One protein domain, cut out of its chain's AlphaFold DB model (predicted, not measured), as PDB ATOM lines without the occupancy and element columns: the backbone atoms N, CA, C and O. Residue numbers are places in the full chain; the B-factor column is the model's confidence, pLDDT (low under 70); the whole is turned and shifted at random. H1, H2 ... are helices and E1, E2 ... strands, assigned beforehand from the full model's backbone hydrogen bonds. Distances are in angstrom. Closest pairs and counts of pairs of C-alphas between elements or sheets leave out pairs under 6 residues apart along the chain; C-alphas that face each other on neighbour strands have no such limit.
ATOM      1  N   LYS A   4      35.399 -11.837  10.442       93.06
ATOM      2  CA  LYS A   4      33.966 -11.627  10.189       93.06
ATOM      3  C   LYS A   4      33.749 -10.455   9.239       93.06
ATOM      4  O   LYS A   4      32.915 -10.574   8.346       93.06
ATOM      5  N   ILE A   5      34.526  -9.380   9.385       92.94
ATOM      6  CA  ILE A   5      34.481  -8.217   8.486       92.94
ATOM      7  C   ILE A   5      34.966  -8.628   7.093       92.94
ATOM      8  O   ILE A   5      34.273  -8.388   6.109       92.94
ATOM      9  N   LEU A   6      36.082  -9.358   7.008       95.00
ATOM     10  CA  LEU A   6      36.583  -9.877   5.729       95.00
ATOM     11  C   LEU A   6      35.579 -10.821   5.048       95.00
ATOM     12  O   LEU A   6      35.406 -10.793   3.831       95.00
ATOM     13  N   LEU A   7      34.872 -11.652   5.819       94.25
ATOM     14  CA  LEU A   7      33.820 -12.511   5.276       94.25
ATOM     15  C   LEU A   7      32.595 -11.706   4.810       94.25
ATOM     16  O   LEU A   7      31.988 -12.072   3.806       94.25
ATOM     17  N   ALA A   8      32.226 -10.631   5.511       93.94
ATOM     18  CA  ALA A   8      31.165  -9.725   5.075       93.94
ATOM     19  C   ALA A   8      31.542  -9.031   3.756       93.94
ATOM     20  O   ALA A   8      30.770  -9.097   2.804       93.94
ATOM     21  N   CYS A   9      32.769  -8.513   3.646       95.19
ATOM     22  CA  CYS A   9      33.328  -7.991   2.397       95.19
ATOM     23  C   CYS A   9      33.249  -9.030   1.261       95.19
ATOM     24  O   CYS A   9      32.775  -8.728   0.162       95.19
ATOM     25  N   ALA A  10      33.629 -10.285   1.525       95.31
ATOM     26  CA  ALA A  10      33.531 -11.357   0.535       95.31
ATOM     27  C   ALA A  10      32.081 -11.627   0.095       95.31
ATOM     28  O   ALA A  10      31.841 -11.884  -1.086       95.31
ATOM     29  N   LYS A  11      31.109 -11.552   1.011       93.88
ATOM     30  CA  LYS A  11      29.681 -11.694   0.687       93.88
ATOM     31  C   LYS A  11      29.177 -10.528  -0.163       93.88
ATOM     32  O   LYS A  11      28.616 -10.792  -1.221       93.88
ATOM     33  N   ASN A  12      29.467  -9.286   0.229       94.00
ATOM     34  CA  ASN A  12      29.096  -8.082  -0.523       94.00
ATOM     35  C   ASN A  12      29.676  -8.116  -1.945       94.00
ATOM     36  O   ASN A  12      28.976  -7.908  -2.932       94.00
ATOM     37  N   THR A  13      30.959  -8.470  -2.060       94.31
ATOM     38  CA  THR A  13      31.653  -8.621  -3.348       94.31
ATOM     39  C   THR A  13      31.001  -9.702  -4.206       94.31
ATOM     40  O   THR A  13      30.786  -9.525  -5.403       94.31
ATOM     41  N   THR A  14      30.666 -10.836  -3.593       92.62
ATOM     42  CA  THR A  14      29.994 -11.946  -4.269       92.62
ATOM     43  C   THR A  14      28.618 -11.536  -4.791       92.62
ATOM     44  O   THR A  14      28.266 -11.883  -5.915       92.62
ATOM     45  N   GLU A  15      27.848 -10.800  -3.995       91.94
ATOM     46  CA  GLU A  15      26.530 -10.292  -4.374       91.94
ATOM     47  C   GLU A  15      26.615  -9.303  -5.542       91.94
ATOM     48  O   GLU A  15      25.903  -9.473  -6.532       91.94
ATOM     49  N   TYR A  16      27.562  -8.358  -5.503       92.06
ATOM     50  CA  TYR A  16      27.793  -7.438  -6.621       92.06
ATOM     51  C   TYR A  16      28.103  -8.183  -7.928       92.06
ATOM     52  O   TYR A  16      27.550  -7.853  -8.979       92.06
ATOM     53  N   ILE A  17      28.973  -9.199  -7.870       89.81
ATOM     54  CA  ILE A  17      29.367  -9.981  -9.053       89.81
ATOM     55  C   ILE A  17      28.168 -10.728  -9.642       89.81
ATOM     56  O   ILE A  17      28.009 -10.760 -10.860       89.81
ATOM     57  N   LYS A  18      27.300 -11.303  -8.801       85.94
ATOM     58  CA  LYS A  18      26.092 -12.002  -9.269       85.94
ATOM     59  C   LYS A  18      25.117 -11.065  -9.958       85.94
ATOM     60  O   LYS A  18      24.639 -11.376 -11.042       85.94
ATOM     61  N   ASN A  19      24.864  -9.912  -9.346       86.19
ATOM     62  CA  ASN A  19      23.887  -8.953  -9.848       86.19
ATOM     63  C   ASN A  19      24.328  -8.312 -11.176       86.19
ATOM     64  O   ASN A  19      23.502  -7.754 -11.893       86.19
ATOM     65  N   ASN A  20      25.610  -8.426 -11.539       79.81
ATOM     66  CA  ASN A  20      26.165  -7.842 -12.757       79.81
ATOM     67  C   ASN A  20      26.224  -8.772 -13.982       79.81
ATOM     68  O   ASN A  20      26.918  -8.422 -14.934       79.81
ATOM     69  N   ASN A  21      25.499  -9.906 -13.986       61.47
ATOM     70  CA  ASN A  21      25.112 -10.773 -15.128       61.47
ATOM     71  C   ASN A  21      26.139 -11.062 -16.257       61.47
ATOM     72  O   ASN A  21      25.783 -11.612 -17.298       61.47
ATOM     73  N   GLY A  22      27.423 -10.768 -16.074       58.66
ATOM     74  CA  GLY A  22      28.448 -10.863 -17.106       58.66
ATOM     75  C   GLY A  22      29.585 -11.774 -16.676       58.66
ATOM     76  O   GLY A  22      30.704 -11.345 -16.469       58.66
ATOM     77  N   GLY A  23      29.283 -13.063 -16.542       64.06
ATOM     78  CA  GLY A  23      30.257 -14.141 -16.363       64.06
ATOM     79  C   GLY A  23      31.234 -14.014 -15.177       64.06
ATOM     80  O   GLY A  23      31.195 -13.096 -14.369       64.06
ATOM     81  N   ASN A  24      32.068 -15.040 -14.987       77.31
ATOM     82  CA  ASN A  24      32.866 -15.178 -13.768       77.31
ATOM     83  C   ASN A  24      34.355 -14.890 -14.017       77.31
ATOM     84  O   ASN A  24      35.089 -15.788 -14.423       77.31
ATOM     85  N   PHE A  25      34.804 -13.672 -13.705       89.12
ATOM     86  CA  PHE A  25      36.216 -13.263 -13.731       89.12
ATOM     87  C   PHE A  25      36.950 -13.501 -12.392       89.12
ATOM     88  O   PHE A  25      38.128 -13.173 -12.263       89.12
ATOM     89  N   THR A  26      36.309 -14.084 -11.368       90.19
ATOM     90  CA  THR A  26      36.940 -14.239 -10.039       90.19
ATOM     91  C   THR A  26      38.162 -15.150 -10.078       90.19
ATOM     92  O   THR A  26      39.098 -14.956  -9.309       90.19
ATOM     93  N   GLY A  27      38.155 -16.164 -10.955       89.50
ATOM     94  CA  GLY A  27      39.308 -17.046 -11.153       89.50
ATOM     95  C   GLY A  27      40.536 -16.263 -11.614       89.50
ATOM     96  O   GLY A  27      41.600 -16.390 -11.017       89.50
ATOM     97  N   PHE A  28      40.340 -15.367 -12.583       92.06
ATOM     98  CA  PHE A  28      41.378 -14.483 -13.100       92.06
ATOM     99  C   PHE A  28      41.973 -13.575 -12.010       92.06
ATOM    100  O   PHE A  28      43.191 -13.513 -11.861       92.06
ATOM    101  N   ILE A  29      41.135 -12.934 -11.184       94.38
ATOM    102  CA  ILE A  29      41.624 -12.096 -10.073       94.38
ATOM    103  C   ILE A  29      42.433 -12.927  -9.066       94.38
ATOM    104  O   ILE A  29      43.504 -12.502  -8.633       94.38
ATOM    105  N   VAL A  30      41.963 -14.131  -8.721       94.19
ATOM    106  CA  VAL A  30      42.689 -15.035  -7.813       94.19
ATOM    107  C   VAL A  30      44.053 -15.426  -8.383       94.19
ATOM    108  O   VAL A  30      45.030 -15.490  -7.635       94.19
ATOM    109  N   ASP A  31      44.155 -15.648  -9.690       93.69
ATOM    110  CA  ASP A  31      45.434 -15.964 -10.318       93.69
ATOM    111  C   ASP A  31      46.397 -14.768 -10.325       93.69
ATOM    112  O   ASP A  31      47.587 -14.959 -10.058       93.69
ATOM    113  N   ILE A  32      45.905 -13.533 -10.502       95.19
ATOM    114  CA  ILE A  32      46.729 -12.323 -10.327       95.19
ATOM    115  C   ILE A  32      47.221 -12.209  -8.883       95.19
ATOM    116  O   ILE A  32      48.410 -11.974  -8.665       95.19
ATOM    117  N   ILE A  33      46.349 -12.408  -7.889       96.06
ATOM    118  CA  ILE A  33      46.740 -12.370  -6.469       96.06
ATOM    119  C   ILE A  33      47.858 -13.384  -6.205       96.06
ATOM    120  O   ILE A  33      48.872 -13.049  -5.595       96.06
ATOM    121  N   ARG A  34      47.722 -14.618  -6.710       94.69
ATOM    122  CA  ARG A  34      48.759 -15.657  -6.594       94.69
ATOM    123  C   ARG A  34      50.061 -15.253  -7.286       94.69
ATOM    124  O   ARG A  34      51.134 -15.517  -6.749       94.69
ATOM    125  N   TYR A  35      49.976 -14.640  -8.464       94.19
ATOM    126  CA  TYR A  35      51.137 -14.148  -9.202       94.19
ATOM    127  C   TYR A  35      51.883 -13.062  -8.418       94.19
ATOM    128  O   TYR A  35      53.093 -13.168  -8.236       94.19
ATOM    129  N   VAL A  36      51.166 -12.062  -7.904       95.56
ATOM    130  CA  VAL A  36      51.728 -10.976  -7.089       95.56
ATOM    131  C   VAL A  36      52.317 -11.516  -5.784       95.56
ATOM    132  O   VAL A  36      53.411 -11.117  -5.385       95.56
ATOM    133  N   ASN A  37      51.656 -12.484  -5.141       93.62
ATOM    134  CA  ASN A  37      52.137 -13.022  -3.871       93.62
ATOM    135  C   ASN A  37      53.501 -13.730  -3.988       93.62
ATOM    136  O   ASN A  37      54.295 -13.711  -3.049       93.62
ATOM    137  N   LYS A  38      53.809 -14.315  -5.153       92.69
ATOM    138  CA  LYS A  38      55.098 -14.975  -5.423       92.69
ATOM    139  C   LYS A  38      56.270 -14.001  -5.586       92.69
ATOM    140  O   LYS A  38      57.416 -14.441  -5.643       92.69
ATOM    141  N   GLN A  39      56.010 -12.702  -5.700       92.06
ATOM    142  CA  GLN A  39      57.058 -11.712  -5.920       92.06
ATOM    143  C   GLN A  39      57.751 -11.324  -4.607       92.06
ATOM    144  O   GLN A  39      57.142 -11.330  -3.534       92.06
ATOM    145  N   LYS A  40      59.039 -10.972  -4.694       91.62
ATOM    146  CA  LYS A  40      59.849 -10.513  -3.554       91.62
ATOM    147  C   LYS A  40      59.610  -9.018  -3.297       91.62
ATOM    148  O   LYS A  40      60.420  -8.190  -3.693       91.62
ATOM    149  N   MET A  41      58.476  -8.699  -2.678       91.25
ATOM    150  CA  MET A  41      58.048  -7.348  -2.278       91.25
ATOM    151  C   MET A  41      57.313  -7.407  -0.937       91.25
ATOM    152  O   MET A  41      56.811  -8.473  -0.562       91.25
ATOM    153  N   ASP A  42      57.224  -6.280  -0.229       91.31
ATOM    154  CA  ASP A  42      56.416  -6.199   0.990       91.31
ATOM    155  C   ASP A  42      54.903  -6.252   0.688       91.31
ATOM    156  O   ASP A  42      54.462  -6.081  -0.453       91.31
ATOM    157  N   SER A  43      54.088  -6.523   1.714       86.31
ATOM    158  CA  SER A  43      52.639  -6.726   1.554       86.31
ATOM    159  C   SER A  43      51.915  -5.496   0.983       86.31
ATOM    160  O   SER A  43      51.014  -5.629   0.151       86.31
ATOM    161  N   LYS A  44      52.348  -4.283   1.348       87.12
ATOM    162  CA  LYS A  44      51.743  -3.031   0.878       87.12
ATOM    163  C   LYS A  44      52.094  -2.769  -0.586       87.12
ATOM    164  O   LYS A  44      51.215  -2.420  -1.375       87.12
ATOM    165  N   GLN A  45      53.351  -2.990  -0.970       91.75
ATOM    166  CA  GLN A  45      53.788  -2.936  -2.371       91.75
ATOM    167  C   GLN A  45      53.028  -3.939  -3.240       91.75
ATOM    168  O   GLN A  45      52.565  -3.597  -4.329       91.75
ATOM    169  N   LYS A  46      52.848  -5.163  -2.740       94.88
ATOM    170  CA  LYS A  46      52.070  -6.203  -3.411       94.88
ATOM    171  C   LYS A  46      50.612  -5.791  -3.624       94.88
ATOM    172  O   LYS A  46      50.110  -5.915  -4.740       94.88
ATOM    173  N   ALA A  47      49.939  -5.256  -2.604       94.81
ATOM    174  CA  ALA A  47      48.574  -4.748  -2.750       94.81
ATOM    175  C   ALA A  47      48.497  -3.637  -3.817       94.81
ATOM    176  O   ALA A  47      47.664  -3.697  -4.719       94.81
ATOM    177  N   GLY A  48      49.432  -2.681  -3.796       94.56
ATOM    178  CA  GLY A  48      49.528  -1.645  -4.831       94.56
ATOM    179  C   GLY A  48      49.748  -2.211  -6.240       94.56
ATOM    180  O   GLY A  48      49.120  -1.763  -7.202       94.56
ATOM    181  N   GLN A  49      50.594  -3.236  -6.380       95.06
ATOM    182  CA  GLN A  49      50.831  -3.900  -7.662       95.06
ATOM    183  C   GLN A  49      49.587  -4.641  -8.165       95.06
ATOM    184  O   GLN A  49      49.297  -4.582  -9.361       95.06
ATOM    185  N   LEU A  50      48.835  -5.298  -7.279       97.19
ATOM    186  CA  LEU A  50      47.557  -5.918  -7.623       97.19
ATOM    187  C   LEU A  50      46.606  -4.880  -8.229       97.19
ATOM    188  O   LEU A  50      46.103  -5.088  -9.333       97.19
ATOM    189  N   TRP A  51      46.417  -3.740  -7.559       96.94
ATOM    190  CA  TRP A  51      45.540  -2.672  -8.049       96.94
ATOM    191  C   TRP A  51      45.988  -2.110  -9.394       96.94
ATOM    192  O   TRP A  51      45.159  -1.909 -10.283       96.94
ATOM    193  N   ARG A  52      47.299  -1.936  -9.582       95.50
ATOM    194  CA  ARG A  52      47.874  -1.516 -10.863       95.50
ATOM    195  C   ARG A  52      47.575  -2.511 -11.981       95.50
ATOM    196  O   ARG A  52      47.151  -2.099 -13.059       95.50
ATOM    197  N   ILE A  53      47.793  -3.806 -11.744       95.50
ATOM    198  CA  ILE A  53      47.528  -4.848 -12.744       95.50
ATOM    199  C   ILE A  53      46.045  -4.838 -13.110       95.50
ATOM    200  O   ILE A  53      45.721  -4.776 -14.293       95.50
ATOM    201  N   LEU A  54      45.149  -4.831 -12.119       96.12
ATOM    202  CA  LEU A  54      43.711  -4.865 -12.376       96.12
ATOM    203  C   LEU A  54      43.243  -3.661 -13.211       96.12
ATOM    204  O   LEU A  54      42.516  -3.825 -14.197       96.12
ATOM    205  N   PHE A  55      43.727  -2.466 -12.875       95.38
ATOM    206  CA  PHE A  55      43.438  -1.247 -13.625       95.38
ATOM    207  C   PHE A  55      43.983  -1.290 -15.062       95.38
ATOM    208  O   PHE A  55      43.285  -0.927 -16.009       95.38
ATOM    209  N   ASN A  56      45.218  -1.752 -15.259       93.75
ATOM    210  CA  ASN A  56      45.832  -1.811 -16.588       93.75
ATOM    211  C   ASN A  56      45.181  -2.872 -17.483       93.75
ATOM    212  O   ASN A  56      45.044  -2.663 -18.687       93.75
ATOM    213  N   VAL A  57      44.743  -3.996 -16.909       93.25
ATOM    214  CA  VAL A  57      43.964  -5.005 -17.638       93.25
ATOM    215  C   VAL A  57      42.673  -4.391 -18.164       93.25
ATOM    216  O   VAL A  57      42.378  -4.538 -19.346       93.25
ATOM    217  N   LYS A  58      41.955  -3.635 -17.327       92.00
ATOM    218  CA  LYS A  58      40.716  -2.956 -17.721       92.00
ATOM    219  C   LYS A  58      40.930  -1.980 -18.888       92.00
ATOM    220  O   LYS A  58      40.103  -1.939 -19.790       92.00
ATOM    221  N   ASN A  59      42.027  -1.217 -18.893       88.81
ATOM    222  CA  ASN A  59      42.233  -0.150 -19.883       88.81
ATOM    223  C   ASN A  59      42.992  -0.565 -21.152       88.81
ATOM    224  O   ASN A  59      42.809   0.066 -22.187       88.81
ATOM    225  N   SER A  60      43.876  -1.562 -21.088       82.75
ATOM    226  CA  SER A  60      44.825  -1.809 -22.188       82.75
ATOM    227  C   SER A  60      45.001  -3.276 -22.555       82.75
ATOM    228  O   SER A  60      45.569  -3.558 -23.601       82.75
ATOM    229  N   ASN A  61      44.536  -4.219 -21.728       83.88
ATOM    230  CA  ASN A  61      44.815  -5.647 -21.925       83.88
ATOM    231  C   ASN A  61      43.610  -6.535 -21.610       83.88
ATOM    232  O   ASN A  61      43.774  -7.644 -21.110       83.88
ATOM    233  N   ILE A  62      42.393  -6.062 -21.885       87.69
ATOM    234  CA  ILE A  62      41.153  -6.738 -21.476       87.69
ATOM    235  C   ILE A  62      41.017  -8.157 -22.059       87.69
ATOM    236  O   ILE A  62      40.384  -9.028 -21.467       87.69
ATOM    237  N   GLU A  63      41.676  -8.415 -23.189       87.69
ATOM    238  CA  GLU A  63      41.726  -9.722 -23.847       87.69
ATOM    239  C   GLU A  63      42.359 -10.823 -22.979       87.69
ATOM    240  O   GLU A  63      42.022 -11.995 -23.139       87.69
ATOM    241  N   ILE A  64      43.212 -10.470 -22.008       85.88
ATOM    242  CA  ILE A  64      43.897 -11.432 -21.127       85.88
ATOM    243  C   ILE A  64      42.943 -12.191 -20.189       85.88
ATOM    244  O   ILE A  64      43.268 -13.278 -19.721       85.88
ATOM    245  N   ILE A  65      41.761 -11.631 -19.909       84.75
ATOM    246  CA  ILE A  65      40.748 -12.261 -19.048       84.75
ATOM    247  C   ILE A  65      40.172 -13.515 -19.723       84.75
ATOM    248  O   ILE A  65      39.667 -14.415 -19.048       84.75
ATOM    249  N   GLY A  66      40.267 -13.591 -21.055       80.44
ATOM    250  CA  GLY A  66      39.555 -14.574 -21.855       80.44
ATOM    251  C   GLY A  66      38.034 -14.397 -21.764       80.44
ATOM    252  O   GLY A  66      37.517 -13.417 -21.226       80.44
ATOM    253  N   GLY A  67      37.301 -15.368 -22.307       83.31
ATOM    254  CA  GLY A  67      35.840 -15.365 -22.279       83.31
ATOM    255  C   GLY A  67      35.179 -14.371 -23.243       83.31
ATOM    256  O   GLY A  67      35.826 -13.685 -24.035       83.31
ATOM    257  N   GLY A  68      33.844 -14.344 -23.204       86.50
ATOM    258  CA  GLY A  68      33.023 -13.504 -24.075       86.50
ATOM    259  C   GLY A  68      32.950 -12.041 -23.631       86.50
ATOM    260  O   GLY A  68      33.369 -11.676 -22.532       86.50
ATOM    261  N   LYS A  69      32.345 -11.206 -24.484       87.88
ATOM    262  CA  LYS A  69      32.133  -9.764 -24.258       87.88
ATOM    263  C   LYS A  69      31.525  -9.454 -22.882       87.88
ATOM    264  O   LYS A  69      31.999  -8.554 -22.201       87.88
ATOM    265  N   SER A  70      30.561 -10.258 -22.437       88.94
ATOM    266  CA  SER A  70      29.897 -10.080 -21.142       88.94
ATOM    267  C   SER A  70      30.843 -10.211 -19.938       88.94
ATOM    268  O   SER A  70      30.727  -9.429 -19.001       88.94
ATOM    269  N   ILE A  71      31.816 -11.138 -19.975       90.38
ATOM    270  CA  ILE A  71      32.842 -11.292 -18.923       90.38
ATOM    271  C   ILE A  71      33.704 -10.039 -18.823       90.38
ATOM    272  O   ILE A  71      33.960  -9.531 -17.730       90.38
ATOM    273  N   LYS A  72      34.132  -9.534 -19.978       91.56
ATOM    274  CA  LYS A  72      34.977  -8.346 -20.076       91.56
ATOM    275  C   LYS A  72      34.243  -7.104 -19.571       91.56
ATOM    276  O   LYS A  72      34.799  -6.354 -18.779       91.56
ATOM    277  N   GLU A  73      32.984  -6.921 -19.960       91.75
ATOM    278  CA  GLU A  73      32.148  -5.808 -19.492       91.75
ATOM    279  C   GLU A  73      31.901  -5.858 -17.981       91.75
ATOM    280  O   GLU A  73      32.036  -4.839 -17.308       91.75
ATOM    281  N   SER A  74      31.603  -7.035 -17.423       92.19
ATOM    282  CA  SER A  74      31.414  -7.180 -15.974       92.19
ATOM    283  C   SER A  74      32.693  -6.905 -15.195       92.19
ATOM    284  O   SER A  74      32.653  -6.240 -14.162       92.19
ATOM    285  N   TYR A  75      33.842  -7.346 -15.714       93.88
ATOM    286  CA  TYR A  75      35.131  -6.996 -15.132       93.88
ATOM    287  C   TYR A  75      35.361  -5.480 -15.149       93.88
ATOM    288  O   TYR A  75      35.751  -4.916 -14.132       93.88
ATOM    289  N   ILE A  76      35.091  -4.807 -16.273       93.88
ATOM    290  CA  ILE A  76      35.242  -3.349 -16.378       93.88
ATOM    291  C   ILE A  76      34.383  -2.641 -15.326       93.88
ATOM    292  O   ILE A  76      34.913  -1.834 -14.562       93.88
ATOM    293  N   LYS A  77      33.097  -3.000 -15.221       94.00
ATOM    294  CA  LYS A  77      32.192  -2.456 -14.196       94.00
ATOM    295  C   LYS A  77      32.692  -2.733 -12.783       94.00
ATOM    296  O   LYS A  77      32.703  -1.843 -11.943       94.00
ATOM    297  N   PHE A  78      33.193  -3.937 -12.524       95.06
ATOM    298  CA  PHE A  78      33.763  -4.278 -11.226       95.06
ATOM    299  C   PHE A  78      34.960  -3.389 -10.852       95.06
ATOM    300  O   PHE A  78      35.068  -2.949  -9.708       95.06
ATOM    301  N   ILE A  79      35.846  -3.090 -11.804       95.75
ATOM    302  CA  ILE A  79      36.999  -2.212 -11.568       95.75
ATOM    303  C   ILE A  79      36.578  -0.745 -11.393       95.75
ATOM    304  O   ILE A  79      37.074  -0.082 -10.477       95.75
ATOM    305  N   ASP A  80      35.678  -0.246 -12.241       94.88
ATOM    306  CA  ASP A  80      35.315   1.176 -12.293       94.88
ATOM    307  C   ASP A  80      34.249   1.572 -11.268       94.88
ATOM    308  O   ASP A  80      34.375   2.608 -10.615       94.88
ATOM    309  N   GLU A  81      33.213   0.752 -11.112       95.06
ATOM    310  CA  GLU A  81      32.037   1.062 -10.297       95.06
ATOM    311  C   GLU A  81      32.151   0.465  -8.892       95.06
ATOM    312  O   GLU A  81      31.873   1.156  -7.914       95.06
ATOM    313  N   PHE A  82      32.578  -0.799  -8.761       95.31
ATOM    314  CA  PHE A  82      32.630  -1.458  -7.450       95.31
ATOM    315  C   PHE A  82      33.905  -1.152  -6.673       95.31
ATOM    316  O   PHE A  82      33.834  -0.615  -5.570       95.31
ATOM    317  N   LEU A  83      35.078  -1.491  -7.217       96.38
ATOM    318  CA  LEU A  83      36.357  -1.191  -6.562       96.38
ATOM    319  C   LEU A  83      36.720   0.293  -6.676       96.38
ATOM    320  O   LEU A  83      37.398   0.832  -5.794       96.38
ATOM    321  N   CYS A  84      36.277   0.933  -7.762       96.69
ATOM    322  CA  CYS A  84      36.583   2.311  -8.116       96.69
ATOM    323  C   CYS A  84      38.093   2.586  -8.010       96.69
ATOM    324  O   CYS A  84      38.549   3.429  -7.233       96.69
ATOM    325  N   ILE A  85      38.900   1.806  -8.738       96.56
ATOM    326  CA  ILE A  85      40.360   1.958  -8.701       96.56
ATOM    327  C   ILE A  85      40.752   3.248  -9.421       96.56
ATOM    328  O   ILE A  85      40.485   3.421 -10.609       96.56
ATOM    329  N   LYS A  86      41.446   4.138  -8.708       93.75
ATOM    330  CA  LYS A  86      41.976   5.389  -9.258       93.75
ATOM    331  C   LYS A  86      43.497   5.377  -9.267       93.75
ATOM    332  O   LYS A  86      44.130   4.877  -8.334       93.75
ATOM    333  N   LYS A  87      44.072   5.982 -10.308       92.44
ATOM    334  CA  LYS A  87      45.481   6.376 -10.334       92.44
ATOM    335  C   LYS A  87      45.607   7.731  -9.639       92.44
ATOM    336  O   LYS A  87      45.090   8.727 -10.138       92.44
ATOM    337  N   ILE A  88      46.267   7.763  -8.489       90.56
ATOM    338  CA  ILE A  88      46.549   8.982  -7.729       90.56
ATOM    339  C   ILE A  88      48.064   9.154  -7.746       90.56
ATOM    340  O   ILE A  88      48.787   8.338  -7.176       90.56
ATOM    341  N   GLN A  89      48.544  10.186  -8.446       85.31
ATOM    342  CA  GLN A  89      49.964  10.358  -8.772       85.31
ATOM    343  C   GLN A  89      50.511   9.121  -9.517       85.31
ATOM    344  O   GLN A  89      50.137   8.888 -10.667       85.31
ATOM    345  N   ASN A  90      51.340   8.307  -8.855       86.75
ATOM    346  CA  ASN A  90      51.919   7.069  -9.385       86.75
ATOM    347  C   ASN A  90      51.421   5.799  -8.677       86.75
ATOM    348  O   ASN A  90      51.917   4.706  -8.949       86.75
ATOM    349  N   GLU A  91      50.425   5.918  -7.800       90.75
ATOM    350  CA  GLU A  91      49.848   4.787  -7.078       90.75
ATOM    351  C   GLU A  91      48.440   4.466  -7.575       90.75
ATOM    352  O   GLU A  91      47.682   5.345  -7.988       90.75
ATOM    353  N   TYR A  92      48.078   3.187  -7.505       94.25
ATOM    354  CA  TYR A  92      46.753   2.689  -7.856       94.25
ATOM    355  C   TYR A  92      46.063   2.240  -6.575       94.25
ATOM    356  O   TYR A  92      46.594   1.393  -5.855       94.25
ATOM    357  N   LYS A  93      44.903   2.828  -6.271       94.38
ATOM    358  CA  LYS A  93      44.178   2.577  -5.020       94.38
ATOM    359  C   LYS A  93      42.682   2.399  -5.276       94.38
ATOM    360  O   LYS A  93      42.101   3.246  -5.963       94.38
ATOM    361  N   PRO A  94      42.044   1.354  -4.721       96.56
ATOM    362  CA  PRO A  94      40.592   1.259  -4.710       96.56
ATOM    363  C   PRO A  94      40.021   2.344  -3.794       96.56
ATOM    364  O   PRO A  94      40.604   2.663  -2.757       96.56
ATOM    365  N   GLN A  95      38.887   2.920  -4.184       96.25
ATOM    366  CA  GLN A  95      38.124   3.839  -3.332       96.25
ATOM    367  C   GLN A  95      37.022   3.117  -2.545       96.25
ATOM    368  O   GLN A  95      36.409   3.708  -1.661       96.25
ATOM    369  N   ASN A  96      36.780   1.840  -2.843       95.44
ATOM    370  CA  ASN A  96      35.853   1.013  -2.086       95.44
ATOM    371  C   ASN A  96      36.308   0.866  -0.624       95.44
ATOM    372  O   ASN A  96      37.431   0.428  -0.365       95.44
ATOM    373  N   ALA A  97      35.425   1.207   0.318       92.44
ATOM    374  CA  ALA A  97      35.722   1.198   1.750       92.44
ATOM    375  C   ALA A  97      36.114  -0.192   2.280       92.44
ATOM    376  O   ALA A  97      36.965  -0.285   3.163       92.44
ATOM    377  N   ASP A  98      35.562  -1.260   1.699       93.00
ATOM    378  CA  ASP A  98      35.882  -2.631   2.093       93.00
ATOM    379  C   ASP A  98      37.301  -3.041   1.662       93.00
ATOM    380  O   ASP A  98      37.865  -3.958   2.248       93.00
ATOM    381  N   PHE A  99      37.894  -2.376   0.659       94.62
ATOM    382  CA  PHE A  99      39.191  -2.752   0.075       94.62
ATOM    383  C   PHE A  99      40.309  -1.720   0.269       94.62
ATOM    384  O   PHE A  99      41.481  -2.068   0.130       94.62
ATOM    385  N   CYS A 100      39.993  -0.460   0.574       92.69
ATOM    386  CA  CYS A 100      40.969   0.639   0.584       92.69
ATOM    387  C   CYS A 100      42.070   0.503   1.646       92.69
ATOM    388  O   CYS A 100      43.151   1.067   1.477       92.69
ATOM    389  N   SER A 101      41.799  -0.243   2.716       91.94
ATOM    390  CA  SER A 101      42.716  -0.452   3.841       91.94
ATOM    391  C   SER A 101      43.301  -1.862   3.910       91.94
ATOM    392  O   SER A 101      44.122  -2.115   4.787       91.94
ATOM    393  N   LEU A 102      42.902  -2.761   3.002       94.69
ATOM    394  CA  LEU A 102      43.315  -4.159   3.058       94.69
ATOM    395  C   LEU A 102      44.734  -4.367   2.525       94.69
ATOM    396  O   LEU A 102      45.127  -3.792   1.503       94.69
ATOM    397  N   ASP A 103      45.472  -5.252   3.188       94.62
ATOM    398  CA  ASP A 103      46.736  -5.781   2.677       94.62
ATOM    399  C   ASP A 103      46.527  -6.979   1.726       94.62
ATOM    400  O   ASP A 103      45.401  -7.434   1.502       94.62
ATOM    401  N   LEU A 104      47.604  -7.502   1.120       95.12
ATOM    402  CA  LEU A 104      47.465  -8.590   0.147       95.12
ATOM    403  C   LEU A 104      46.885  -9.874   0.766       95.12
ATOM    404  O   LEU A 104      46.118 -10.564   0.091       95.12
ATOM    405  N   ASP A 105      47.235 -10.214   2.004       94.50
ATOM    406  CA  ASP A 105      46.779 -11.455   2.639       94.50
ATOM    407  C   ASP A 105      45.276 -11.385   2.933       94.50
ATOM    408  O   ASP A 105      44.535 -12.343   2.686       94.50
ATOM    409  N   GLU A 106      44.801 -10.220   3.367       96.19
ATOM    410  CA  GLU A 106      43.383  -9.932   3.565       96.19
ATOM    411  C   GLU A 106      42.609  -9.946   2.243       96.19
ATOM    412  O   GLU A 106      41.570 -10.606   2.141       96.19
ATOM    413  N   ILE A 107      43.141  -9.308   1.195       96.62
ATOM    414  CA  ILE A 107      42.553  -9.348  -0.152       96.62
ATOM    415  C   ILE A 107      42.499 -10.794  -0.667       96.62
ATOM    416  O   ILE A 107      41.488 -11.230  -1.222       96.62
ATOM    417  N   SER A 108      43.565 -11.570  -0.454       95.38
ATOM    418  CA  SER A 108      43.637 -12.983  -0.831       95.38
ATOM    419  C   SER A 108      42.560 -13.805  -0.131       95.38
ATOM    420  O   SER A 108      41.854 -14.584  -0.778       95.38
ATOM    421  N   TYR A 109      42.372 -13.585   1.172       95.44
ATOM    422  CA  TYR A 109      41.320 -14.226   1.951       95.44
ATOM    423  C   TYR A 109      39.924 -13.900   1.403       95.44
ATOM    424  O   TYR A 109      39.119 -14.811   1.191       95.44
ATOM    425  N   VAL A 110      39.645 -12.620   1.130       96.75
ATOM    426  CA  VAL A 110      38.363 -12.168   0.570       96.75
ATOM    427  C   VAL A 110      38.092 -12.861  -0.767       96.75
ATOM    428  O   VAL A 110      37.062 -13.522  -0.920       96.75
ATOM    429  N   PHE A 111      39.023 -12.798  -1.721       95.25
ATOM    430  CA  PHE A 111      38.809 -13.371  -3.053       95.25
ATOM    431  C   PHE A 111      38.797 -14.906  -3.075       95.25
ATOM    432  O   PHE A 111      38.113 -15.495  -3.917       95.25
ATOM    433  N   ALA A 112      39.470 -15.576  -2.133       92.81
ATOM    434  CA  ALA A 112      39.330 -17.019  -1.946       92.81
ATOM    435  C   ALA A 112      37.888 -17.401  -1.566       92.81
ATOM    436  O   ALA A 112      37.330 -18.358  -2.116       92.81
ATOM    437  N   TRP A 113      37.256 -16.626  -0.676       94.56
ATOM    438  CA  TRP A 113      35.851 -16.813  -0.316       94.56
ATOM    439  C   TRP A 113      34.901 -16.435  -1.444       94.56
ATOM    440  O   TRP A 113      34.005 -17.223  -1.739       94.56
ATOM    441  N   VAL A 114      35.123 -15.305  -2.118       93.75
ATOM    442  CA  VAL A 114      34.317 -14.890  -3.280       93.75
ATOM    443  C   VAL A 114      34.286 -16.001  -4.324       93.75
ATOM    444  O   VAL A 114      33.220 -16.459  -4.732       93.75
ATOM    445  N   ARG A 115      35.459 -16.523  -4.693       89.94
ATOM    446  CA  ARG A 115      35.566 -17.620  -5.657       89.94
ATOM    447  C   ARG A 115      34.794 -18.864  -5.210       89.94
ATOM    448  O   ARG A 115      34.142 -19.509  -6.032       89.94
ATOM    449  N   ARG A 116      34.856 -19.205  -3.919       88.44
ATOM    450  CA  ARG A 116      34.135 -20.351  -3.349       88.44
ATOM    451  C   ARG A 116      32.621 -20.151  -3.383       88.44
ATOM    452  O   ARG A 116      31.912 -21.075  -3.774       88.44
ATOM    453  N   LEU A 117      32.136 -18.972  -3.002       89.31
ATOM    454  CA  LEU A 117      30.708 -18.657  -2.948       89.31
ATOM    455  C   LEU A 117      30.089 -18.602  -4.350       89.31
ATOM    456  O   LEU A 117      29.037 -19.194  -4.575       89.31
ATOM    457  N   VAL A 118      30.784 -17.996  -5.317       85.31
ATOM    458  CA  VAL A 118      30.338 -17.965  -6.720       85.31
ATOM    459  C   VAL A 118      30.301 -19.373  -7.331       85.31
ATOM    460  O   VAL A 118      29.396 -19.689  -8.102       85.31
ATOM    461  N   LYS A 119      31.257 -20.253  -6.991       80.44
ATOM    462  CA  LYS A 119      31.263 -21.644  -7.478       80.44
ATOM    463  C   LYS A 119      30.130 -22.478  -6.874       80.44
ATOM    464  O   LYS A 119      29.453 -23.193  -7.608       80.44
ATOM    465  N   TYR A 120      29.928 -22.381  -5.560       74.81
ATOM    466  CA  TYR A 120      28.937 -23.180  -4.836       74.81
ATOM    467  C   TYR A 120      27.511 -22.972  -5.366       74.81
ATOM    468  O   TYR A 120      26.715 -23.905  -5.414       74.81
ATOM    469  N   GLU A 121      27.194 -21.763  -5.819       64.50
ATOM    470  CA  GLU A 121      25.868 -21.468  -6.359       64.50
ATOM    471  C   GLU A 121      25.663 -21.945  -7.791       64.50
ATOM    472  O   GLU A 121      24.590 -22.455  -8.092       64.50
ATOM    473  N   LYS A 122      26.692 -21.902  -8.647       65.56
ATOM    474  CA  LYS A 122      26.605 -22.539  -9.973       65.56
ATOM    475  C   LYS A 122      26.310 -24.031  -9.858       65.56
ATOM    476  O   LYS A 122      25.516 -24.566 -10.620       65.56
ATOM    477  N   GLU A 123      26.933 -24.701  -8.891       66.31
ATOM    478  CA  GLU A 123      26.679 -26.119  -8.627       66.31
ATOM    479  C   GLU A 123      25.241 -26.367  -8.138       66.31
ATOM    480  O   GLU A 123      24.643 -27.366  -8.532       66.31
ATOM    481  N   LYS A 124      24.659 -25.457  -7.341       63.31
ATOM    482  CA  LYS A 124      23.248 -25.536  -6.927       63.31
ATOM    483  C   LYS A 124      22.274 -25.337  -8.087       63.31
ATOM    484  O   LYS A 124      21.403 -26.182  -8.260       63.31
ATOM    485  N   VAL A 125      22.458 -24.287  -8.892       61.88
ATOM    486  CA  VAL A 125      21.609 -24.011 -10.066       61.88
ATOM    487  C   VAL A 125      21.643 -25.196 -11.031       61.88
ATOM    488  O   VAL A 125      20.597 -25.725 -11.394       61.88
ATOM    489  N   ASN A 126      22.834 -25.723 -11.335       58.75
ATOM    490  CA  ASN A 126      22.974 -26.898 -12.196       58.75
ATOM    491  C   ASN A 126      22.299 -28.156 -11.608       58.75
ATOM    492  O   ASN A 126      21.755 -28.965 -12.355       58.75
ATOM    493  N   MET A 127      22.335 -28.361 -10.283       57.56
ATOM    494  CA  MET A 127      21.632 -29.482  -9.635       57.56
ATOM    495  C   MET A 127      20.109 -29.322  -9.673       57.56
ATOM    496  O   MET A 127      19.399 -30.323  -9.779       57.56
ATOM    497  N   GLU A 128      19.601 -28.098  -9.561       57.03
ATOM    498  CA  GLU A 128      18.172 -27.799  -9.666       57.03
ATOM    499  C   GLU A 128      17.687 -27.978 -11.108       57.03
ATOM    500  O   GLU A 128      16.737 -28.726 -11.331       57.03
ATOM    501  N   GLU A 129      18.404 -27.449 -12.101       57.75
ATOM    502  CA  GLU A 129      18.119 -27.674 -13.526       57.75
ATOM    503  C   GLU A 129      18.144 -29.170 -13.889       57.75
ATOM    504  O   GLU A 129      17.240 -29.666 -14.559       57.75
ATOM    505  N   GLN A 130      19.107 -29.942 -13.368       54.91
ATOM    506  CA  GLN A 130      19.143 -31.400 -13.559       54.91
ATOM    507  C   GLN A 130      17.956 -32.138 -12.922       54.91
ATOM    508  O   GLN A 130      17.575 -33.207 -13.407       54.91
ATOM    509  N   LYS A 131      17.368 -31.610 -11.839       51.31
ATOM    510  CA  LYS A 131      16.141 -32.168 -11.247       51.31
ATOM    511  C   LYS A 131      14.916 -31.871 -12.108       51.31
ATOM    512  O   LYS A 131      14.081 -32.758 -12.251       51.31
ATOM    513  N   TYR A 132      14.834 -30.684 -12.707       52.28
ATOM    514  CA  TYR A 132      13.754 -30.338 -13.635       52.28
ATOM    515  C   TYR A 132      13.826 -31.166 -14.925       52.28
ATOM    516  O   TYR A 132      12.834 -31.779 -15.304       52.28
ATOM    517  N   VAL A 133      15.012 -31.318 -15.528       53.34
ATOM    518  CA  VAL A 133      15.194 -32.127 -16.753       53.34
ATOM    519  C   VAL A 133      14.914 -33.622 -16.517       53.34
ATOM    520  O   VAL A 133      14.449 -34.319 -17.416       53.34
ATOM    521  N   LYS A 134      15.137 -34.143 -15.301       47.72
ATOM    522  CA  LYS A 134      14.822 -35.546 -14.964       47.72
ATOM    523  C   LYS A 134      13.329 -35.858 -14.861       47.72
ATOM    524  O   LYS A 134      12.984 -37.037 -14.914       47.72
TER     525      LYS A 134
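AT A GLANCE: This is residues 4 to 134 of the 173 residues of an uncharacterized protein of Acetivibrio thermocellus (strain ATCC 27405 / DSM 1237 / JCM 9322 / NBRC 103400 / NCIMB 10682 / NRRL B-4536 / VPI 7372) (UniProt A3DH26). A compact body of crossed helices lies along the first part of one long helix, H6, whose last residues stick out as a straight arm. H1 crosses H6, H2 runs alongside its first half, H3 meets its beginning, H5 with short H4 packs farther from it, and the small strand hairpin E1-E2 packs on H3. The printed part has 131 residues with six named helices and two named strands, in the order H1 H2 H3 H4 H5 E1 E2 H6; the class is mostly helix, and the two-strand sheet is antiparallel. The whole is compact, with a radius of gyration of the C-alphas of 15.4 A, yet its spans are 57 by 34 by 26 A, the arm making the length.

HOW THE PARTS SIT: E1, residues 85 to 88, and E2, residues 91 to 94, are antiparallel neighbours and a hairpin, at 148 degrees between their directions. N 86 and O 93 are 3.0 A apart and N 88 and O 91 are 2.8 A apart, both within hydrogen-bond range. The closest C-alphas of E2 and H3, residues 43 to 60, are those of Tyr 92 and Arg 52, 5.3 A apart. H3 touches H2, residues 26 to 37, at a steep tilt of 46 degrees, opposite ways; the closest C-alphas are those of Lys 46 and Val 36, 6.0 A. With residues 54 to 58 alone H3 touches H5, residues 69 to 82, closest at the C-alphas of Lys 58 and Ile 76, 5.7 A. H4, residues 62 to 65, and H5 touch only at the corner, closest at the C-alphas of Ile 62 and Lys 72, 6.5 A. H6, residues 104 to 133, touches H2 at a shallow tilt of 24 degrees, opposite ways, closest at the C-alphas of Arg 115 and Thr 26, 5.7 A. H6 touches H3 with residues 104 to 105 alone, closest at the C-alphas of Leu 104 and Ala 47, 4.9 A. H1, residues 4 to 19, touches H6 at a steep tilt of 48 degrees, the same way, closest at the C-alphas of Ala 10 and Val 110, 4.9 A. H1 and H5 only just touch, with 3 pairs of C-alphas within 8 A, the closest being those of Ile 17 and Phe 78, 7.5 A. H5 and H6 are apart. In H1, H2, H3 and H5 every O i to N i+4 pair is within hydrogen-bond range, in H6 25 of 26 are, and H4 is too short for such a pair.

IN THESE COORDINATES: H1 begins at C-alpha 4, (33.966, -11.627, 10.189), and is 22.6 A long from first to last C-alpha; H3 is 25.5 A, H5 18.8 A and H2 16.4 A. H6, 43.4 A, runs from C-alpha 104 at (47.465, -8.590, 0.147) to C-alpha 133 at (15.194, -32.127, -16.753).

THE WHOLE: The two C-alphas farthest apart, those of Gln 89 and Lys 134, are 58.1 A apart. Residues 122 to 134, of which 122 to 133 belong to H6, stand free; the body without them spans 35 by 34 by 25 A. The printed part has no cut and no long link. The mean pLDDT of the printed part is 87.6, and residues 21 to 23 and 121 to 134 are under 70.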